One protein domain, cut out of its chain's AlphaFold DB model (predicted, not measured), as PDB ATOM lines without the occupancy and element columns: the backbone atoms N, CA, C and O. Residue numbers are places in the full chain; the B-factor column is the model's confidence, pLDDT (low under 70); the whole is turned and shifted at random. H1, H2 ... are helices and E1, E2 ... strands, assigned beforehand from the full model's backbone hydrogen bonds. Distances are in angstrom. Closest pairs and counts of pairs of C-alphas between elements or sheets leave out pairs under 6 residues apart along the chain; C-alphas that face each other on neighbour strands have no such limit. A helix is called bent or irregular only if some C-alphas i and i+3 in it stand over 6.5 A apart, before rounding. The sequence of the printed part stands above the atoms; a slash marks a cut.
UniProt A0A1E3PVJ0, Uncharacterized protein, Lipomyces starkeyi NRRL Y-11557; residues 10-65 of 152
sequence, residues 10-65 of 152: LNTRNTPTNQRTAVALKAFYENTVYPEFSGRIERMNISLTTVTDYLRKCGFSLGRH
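AT A GLANCE: This is residues 10 to 65 of the 152 residues of an uncharacterized protein of Lipomyces starkeyi NRRL Y-11557 (UniProt A0A1E3PVJ0). A long, kinked helix, H2, meets a shorter helix, H3, in a corner near its own first residues, and the short helix H1 sits near the same part of H2. The nine residues after H2 fold back toward H3, and the strand E1 follows H3, leading to the end of the long axis opposite the far end of H2. The printed part has 56 residues, with three named helices and one named strand in the order H1, H2, H3, E1, and the class is mostly helix. It is only just compact, close to loose, with a radius of gyration of the C-alphas of 11.8 A, and elongated, spanning 38 by 21 by 16 A.

HOW THE PARTS SIT: H2, residues 22 to 38, has a kink of 32 degrees near residue 29, and it is only just irregular: C-alphas 31 and 34 are 6.6 A apart. H3, residues 48 to 57, touches residues 22 to 26 of H2 alone, and the closest C-alphas, of Lys 26 and Val 51, are 6.3 A apart. The lines of H2 and H3 are about perpendicular, at 83 degrees. H1, residues 10 to 14, is close to H2 but not clearly touching, the closest C-alphas being those of Thr 12 and Leu 25, 7.5 A apart. E1, residues 60 to 64, pairs with no named strand; its closest C-alpha to H3 is that of Ser 61, 7.6 A from that of Leu 55. H1 and H3, H1 and E1, and H2 and E1 are apart. Every O i to N i+4 pair is within hydrogen-bond range in H1 and H3, and 10 of 13 are in H2.

IN THESE COORDINATES: H1 begins at C-alpha 10, (155.904, 116.040, 125.662). H2 measures 21.7 A from C-alpha 22 at (153.835, 113.102, 110.384) to C-alpha 38. H3 measures 14.3 A and E1 12.8 A, ending at C-alpha 64, (161.609, 124.130, 105.747).

THE WHOLE: The two C-alphas farthest apart, of Arg 40 and His 65, are 38.5 A apart. The printed part has no cut; the link from H3 to E1 is tight, and the other two are short. The mean pLDDT of the printed part is 74.8, and residues 10 to 19 and 37 to 44 are under 70.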
ATOM      1  N   LEU A  10     154.456 115.876 125.515       49.12
ATOM      2  CA  LEU A  10     155.904 116.040 125.662       49.12
ATOM      3  C   LEU A  10     156.745 114.996 124.911       49.12
ATOM      4  O   LEU A  10     157.922 115.254 124.679       49.12
ATOM      5  N   ASN A  11     156.197 113.850 124.482       53.28
ATOM      6  CA  ASN A  11     157.047 112.849 123.826       53.28
ATOM      7  C   ASN A  11     157.418 113.222 122.380       53.28
ATOM      8  O   ASN A  11     158.481 112.835 121.898       53.28
ATOM      9  N   THR A  12     156.606 114.051 121.710       55.28
ATOM     10  CA  THR A  12     156.989 114.643 120.417       55.28
ATOM     11  C   THR A  12     158.120 115.657 120.587       55.28
ATOM     12  O   THR A  12     159.013 115.712 119.745       55.28
ATOM     13  N   ARG A  13     158.150 116.388 121.714       62.47
ATOM     14  CA  ARG A  13     159.270 117.269 122.094       62.47
ATOM     15  C   ARG A  13     160.542 116.473 122.406       62.47
ATOM     16  O   ARG A  13     161.623 116.905 122.023       62.47
ATOM     17  N   ASN A  14     160.412 115.286 123.000       64.50
ATOM     18  CA  ASN A  14     161.544 114.385 123.264       64.50
ATOM     19  C   ASN A  14     162.063 113.662 122.012       64.50
ATOM     20  O   ASN A  14     163.170 113.128 122.027       64.50
ATOM     21  N   THR A  15     161.279 113.621 120.931       67.25
ATOM     22  CA  THR A  15     161.727 113.016 119.673       67.25
ATOM     23  C   THR A  15     162.758 113.944 119.028       67.25
ATOM     24  O   THR A  15     162.468 115.140 118.887       67.25
ATOM     25  N   PRO A  16     163.935 113.443 118.611       68.00
ATOM     26  CA  PRO A  16     164.914 114.270 117.927       68.00
ATOM     27  C   PRO A  16     164.310 114.815 116.633       68.00
ATOM     28  O   PRO A  16     163.560 114.141 115.928       68.00
ATOM     29  N   THR A  17     164.619 116.073 116.340       68.31
ATOM     30  CA  THR A  17     163.988 116.862 115.281       68.31
ATOM     31  C   THR A  17     163.966 116.143 113.930       68.31
ATOM     32  O   THR A  17     162.921 116.077 113.292       68.31
ATOM     33  N   ASN A  18     165.069 115.505 113.529       66.12
ATOM     34  CA  ASN A  18     165.185 114.760 112.268       66.12
ATOM     35  C   ASN A  18     164.195 113.583 112.124       66.12
ATOM     36  O   ASN A  18     163.923 113.148 111.009       66.12
ATOM     37  N   GLN A  19     163.629 113.087 113.226       67.12
ATOM     38  CA  GLN A  19     162.647 111.999 113.244       67.12
ATOM     39  C   GLN A  19     161.200 112.494 113.394       67.12
ATOM     40  O   GLN A  19     160.260 111.700 113.290       67.12
ATOM     41  N   ARG A  20     160.979 113.803 113.585       75.56
ATOM     42  CA  ARG A  20     159.641 114.403 113.686       75.56
ATOM     43  C   ARG A  20     159.001 114.520 112.301       75.56
ATOM     44  O   ARG A  20     158.951 115.592 111.701       75.56
ATOM     45  N   THR A  21     158.488 113.402 111.794       76.88
ATOM     46  CA  THR A  21     157.658 113.342 110.581       76.88
ATOM     47  C   THR A  21     156.219 112.983 110.939       76.88
ATOM     48  O   THR A  21     155.976 112.279 111.916       76.88
ATOM     49  N   ALA A  22     155.245 113.429 110.140       77.44
ATOM     50  CA  ALA A  22     153.835 113.102 110.384       77.44
ATOM     51  C   ALA A  22     153.582 111.579 110.396       77.44
ATOM     52  O   ALA A  22     152.750 111.100 111.160       77.44
ATOM     53  N   VAL A  23     154.346 110.820 109.600       82.12
ATOM     54  CA  VAL A  23     154.287 109.351 109.541       82.12
ATOM     55  C   VAL A  23     154.827 108.719 110.822       82.12
ATOM     56  O   VAL A  23     154.145 107.892 111.424       82.12
ATOM     57  N   ALA A  24     156.015 109.131 111.275       78.94
ATOM     58  CA  ALA A  24     156.585 108.635 112.527       78.94
ATOM     59  C   ALA A  24     155.687 108.976 113.725       78.94
ATOM     60  O   ALA A  24     155.456 108.147 114.602       78.94
ATOM     61  N   LEU A  25     155.106 110.177 113.721       77.50
ATOM     62  CA  LEU A  25     154.182 110.624 114.756       77.50
ATOM     63  C   LEU A  25     152.879 109.825 114.731       77.50
ATOM     64  O   LEU A  25     152.445 109.369 115.784       77.50
ATOM     65  N   LYS A  26     152.293 109.566 113.556       84.06
ATOM     66  CA  LYS A  26     151.139 108.662 113.419       84.06
ATOM     67  C   LYS A  26     151.433 107.301 114.051       84.06
ATOM     68  O   LYS A  26     150.664 106.854 114.899       84.06
ATOM     69  N   ALA A  27     152.563 106.687 113.699       82.19
ATOM     70  CA  ALA A  27     152.962 105.395 114.249       82.19
ATOM     71  C   ALA A  27     153.116 105.435 115.781       82.19
ATOM     72  O   ALA A  27     152.721 104.490 116.460       82.19
ATOM     73  N   PHE A  28     153.638 106.529 116.340       78.06
ATOM     74  CA  PHE A  28     153.736 106.717 117.787       78.06
ATOM     75  C   PHE A  28     152.357 106.812 118.468       78.06
ATOM     76  O   PHE A  28     152.109 106.142 119.472       78.06
ATOM     77  N   TYR A  29     151.427 107.598 117.915       75.50
ATOM     78  CA  TYR A  29     150.080 107.722 118.482       75.50
ATOM     79  C   TYR A  29     149.301 106.403 118.424       75.50
ATOM     80  O   TYR A  29     148.650 106.040 119.403       75.50
ATOM     81  N   GLU A  30     149.403 105.671 117.315       80.00
ATOM     82  CA  GLU A  30     148.695 104.402 117.117       80.00
ATOM     83  C   GLU A  30     149.241 103.267 117.989       80.00
ATOM     84  O   GLU A  30     148.458 102.470 118.500       80.00
ATOM     85  N   ASN A  31     150.562 103.188 118.181       78.44
ATOM     86  CA  ASN A  31     151.184 102.067 118.894       78.44
ATOM     87  C   ASN A  31     151.436 102.331 120.383       78.44
ATOM     88  O   ASN A  31     151.583 101.376 121.139       78.44
ATOM     89  N   THR A  32     151.507 103.591 120.818       75.56
ATOM     90  CA  THR A  32     151.838 103.935 122.211       75.56
ATOM     91  C   THR A  32     150.688 104.656 122.900       75.56
ATOM     92  O   THR A  32     150.180 104.190 123.915       75.56
ATOM     93  N   VAL A  33     150.230 105.780 122.343       73.88
ATOM     94  CA  VAL A  33     149.258 106.647 123.031       73.88
ATOM     95  C   VAL A  33     147.876 106.000 123.109       73.88
ATOM     96  O   VAL A  33     147.235 106.031 124.160       73.88
ATOM     97  N   TYR A  34     147.405 105.414 122.008       72.00
ATOM     98  CA  TYR A  34     146.055 104.864 121.929       72.00
ATOM     99  C   TYR A  34     145.840 103.605 122.790       72.00
ATOM    100  O   TYR A  34     144.847 103.581 123.529       72.00
ATOM    101  N   PRO A  35     146.731 102.590 122.777       73.81
ATOM    102  CA  PRO A  35     146.578 101.414 123.635       73.81
ATOM    103  C   PRO A  35     146.593 101.767 125.126       73.81
ATOM    104  O   PRO A  35     145.784 101.244 125.889       73.81
ATOM    105  N   GLU A  36     147.452 102.709 125.536       72.44
ATOM    106  CA  GLU A  36     147.510 103.171 126.927       72.44
ATOM    107  C   GLU A  36     146.248 103.923 127.369       72.44
ATOM    108  O   GLU A  36     145.834 103.801 128.519       72.44
ATOM    109  N   PHE A  37     145.650 104.733 126.488       68.31
ATOM    110  CA  PHE A  37     144.508 105.577 126.851       68.31
ATOM    111  C   PHE A  37     143.164 104.846 126.762       68.31
ATOM    112  O   PHE A  37     142.286 105.064 127.592       68.31
ATOM    113  N   SER A  38     142.983 104.006 125.741       67.06
ATOM    114  CA  SER A  38     141.696 103.356 125.465       67.06
ATOM    115  C   SER A  38     141.513 102.026 126.198       67.06
ATOM    116  O   SER A  38     140.381 101.558 126.322       67.06
ATOM    117  N   GLY A  39     142.606 101.386 126.640       65.50
ATOM    118  CA  GLY A  39     142.579 100.018 127.168       65.50
ATOM    119  C   GLY A  39     142.110  98.970 126.148       65.50
ATOM    120  O   GLY A  39     141.866  97.824 126.519       65.50
ATOM    121  N   ARG A  40     141.957  99.347 124.868       62.31
ATOM    122  CA  ARG A  40     141.538  98.480 123.762       62.31
ATOM    123  C   ARG A  40     142.726  98.223 122.835       62.31
ATOM    124  O   ARG A  40     143.477  99.136 122.506       62.31
ATOM    125  N   ILE A  41     142.871  96.971 122.401       57.19
ATOM    126  CA  ILE A  41     143.965  96.507 121.523       57.19
ATOM    127  C   ILE A  41     143.674  96.825 120.044       57.19
ATOM    128  O   ILE A  41     144.576  96.820 119.207       57.19
ATOM    129  N   GLU A  42     142.418  97.121 119.704       63.69
ATOM    130  CA  GLU A  42     142.022  97.389 118.323       63.69
ATOM    131  C   GLU A  42     142.679  98.670 117.799       63.69
ATOM    132  O   GLU A  42     142.461  99.769 118.312       63.69
ATOM    133  N   ARG A  43     143.503  98.507 116.758       61.59
ATOM    134  CA  ARG A  43     144.227  99.594 116.099       61.59
ATOM    135  C   ARG A  43     143.238 100.532 115.417       61.59
ATOM    136  O   ARG A  43     142.756 100.253 114.322       61.59
ATOM    137  N   MET A  44     142.968 101.671 116.041       65.56
ATOM    138  CA  MET A  44     142.286 102.766 115.368       65.56
ATOM    139  C   MET A  44     143.260 103.404 114.370       65.56
ATOM    140  O   MET A  44     144.334 103.858 114.754       65.56
ATOM    141  N   ASN A  45     142.901 103.413 113.086       78.12
ATOM    142  CA  ASN A  45     143.713 104.039 112.045       78.12
ATOM    143  C   ASN A  45     143.446 105.548 112.044       78.12
ATOM    144  O   ASN A  45     142.384 106.002 111.614       78.12
ATOM    145  N   ILE A  46     144.386 106.324 112.573       81.12
ATOM    146  CA  ILE A  46     144.254 107.777 112.676       81.12
ATOM    147  C   ILE A  46     144.690 108.388 111.346       81.12
ATOM    148  O   ILE A  46     145.784 108.123 110.856       81.12
ATOM    149  N   SER A  47     143.873 109.254 110.748       86.25
ATOM    150  CA  SER A  47     144.281 109.906 109.500       86.25
ATOM    151  C   SER A  47     145.509 110.809 109.715       86.25
ATOM    152  O   SER A  47     145.641 111.475 110.746       86.25
ATOM    153  N   LEU A  48     146.396 110.891 108.715       85.88
ATOM    154  CA  LEU A  48     147.540 111.817 108.749       85.88
ATOM    155  C   LEU A  48     147.090 113.275 108.918       85.88
ATOM    156  O   LEU A  48     147.768 114.054 109.588       85.88
ATOM    157  N   THR A  49     145.933 113.634 108.358       88.00
ATOM    158  CA  THR A  49     145.318 114.957 108.511       88.00
ATOM    159  C   THR A  49     145.011 115.250 109.975       88.00
ATOM    160  O   THR A  49     145.391 116.301 110.482       88.00
ATOM    161  N   THR A  50     144.425 114.290 110.694       85.81
ATOM    162  CA  THR A  50     144.132 114.420 112.127       85.81
ATOM    163  C   THR A  50     145.403 114.634 112.948       85.81
ATOM    164  O   THR A  50     145.433 115.518 113.801       85.81
ATOM    165  N   VAL A  51     146.470 113.874 112.671       83.50
ATOM    166  CA  VAL A  51     147.773 114.041 113.346       83.50
ATOM    167  C   VAL A  51     148.369 115.421 113.050       83.50
ATOM    168  O   VAL A  51     148.844 116.104 113.952       83.50
ATOM    169  N   THR A  52     148.299 115.859 111.795       85.38
ATOM    170  CA  THR A  52     148.803 117.164 111.340       85.38
ATOM    171  C   THR A  52     148.071 118.321 112.022       85.38
ATOM    172  O   THR A  52     148.704 119.249 112.526       85.38
ATOM    173  N   ASP A  53     146.742 118.262 112.089       86.62
ATOM    174  CA  ASP A  53     145.934 119.287 112.752       86.62
ATOM    175  C   ASP A  53     146.155 119.303 114.261       86.62
ATOM    176  O   ASP A  53     146.177 120.372 114.875       86.62
ATOM    177  N   TYR A  54     146.368 118.135 114.866       81.88
ATOM    178  CA  TYR A  54     146.742 118.045 116.270       81.88
ATOM    179  C   TYR A  54     148.093 118.720 116.540       81.88
ATOM    180  O   TYR A  54     148.193 119.529 117.458       81.88
ATOM    181  N   LEU A  55     149.107 118.482 115.701       79.94
ATOM    182  CA  LEU A  55     150.420 119.128 115.830       79.94
ATOM    183  C   LEU A  55     150.327 120.651 115.753       79.94
ATOM    184  O   LEU A  55     150.909 121.341 116.591       79.94
ATOM    185  N   ARG A  56     149.535 121.174 114.811       84.56
ATOM    186  CA  ARG A  56     149.267 122.616 114.711       84.56
ATOM    187  C   ARG A  56     148.608 123.160 115.977       84.56
ATOM    188  O   ARG A  56     149.031 124.194 116.485       84.56
ATOM    189  N   LYS A  57     147.612 122.452 116.523       84.81
ATOM    190  CA  LYS A  57     146.955 122.818 117.793       84.81
ATOM    191  C   LYS A  57     147.921 122.785 118.981       84.81
ATOM    192  O   LYS A  57     147.770 123.585 119.898       84.81
ATOM    193  N   CYS A  58     148.924 121.908 118.956       78.38
ATOM    194  CA  CYS A  58     149.989 121.840 119.958       78.38
ATOM    195  C   CYS A  58     151.086 122.904 119.781       78.38
ATOM    196  O   CYS A  58     152.032 122.908 120.562       78.38
ATOM    197  N   GLY A  59     150.976 123.799 118.793       83.75
ATOM    198  CA  GLY A  59     151.938 124.881 118.568       83.75
ATOM    199  C   GLY A  59     153.131 124.508 117.686       83.75
ATOM    200  O   GLY A  59     154.056 125.309 117.559       83.75
ATOM    201  N   PHE A  60     153.115 123.331 117.054       83.81
ATOM    202  CA  PHE A  60     154.118 122.968 116.058       83.81
ATOM    203  C   PHE A  60     153.767 123.559 114.693       83.81
ATOM    204  O   PHE A  60     152.615 123.542 114.251       83.81
ATOM    205  N   SER A  61     154.792 124.010 113.984       85.69
ATOM    206  CA  SER A  61     154.703 124.457 112.598       85.69
ATOM    207  C   SER A  61     155.538 123.566 111.693       85.69
ATOM    208  O   SER A  61     156.612 123.104 112.075       85.69
ATOM    209  N   LEU A  62     155.046 123.340 110.476       85.62
ATOM    210  CA  LEU A  62     155.834 122.704 109.434       85.62
ATOM    211  C   LEU A  62     156.739 123.767 108.813       85.62
ATOM    212  O   LEU A  62     156.249 124.700 108.177       85.62
ATOM    213  N   GLY A  63     158.042 123.630 109.017       80.94
ATOM    214  CA  GLY A  63     159.041 124.540 108.476       80.94
ATOM    215  C   GLY A  63     159.973 123.818 107.518       80.94
ATOM    216  O   GLY A  63     160.330 122.655 107.728       80.94
ATOM    217  N   ARG A  64     160.401 124.521 106.468       79.50
ATOM    218  CA  ARG A  64     161.609 124.130 105.747       79.50
ATOM    219  C   ARG A  64     162.793 124.706 106.498       79.50
ATOM    220  O   ARG A  64     162.827 125.905 106.762       79.50
ATOM    221  N   HIS A  65     163.750 123.857 106.837       72.56
ATOM    222  CA  HIS A  65     164.984 124.334 107.436       72.56
ATOM    223  C   HIS A  65     165.890 124.909 106.349       72.56
ATOM    224  O   HIS A  65     166.136 124.265 105.324       72.56
TER     225      HIS A  65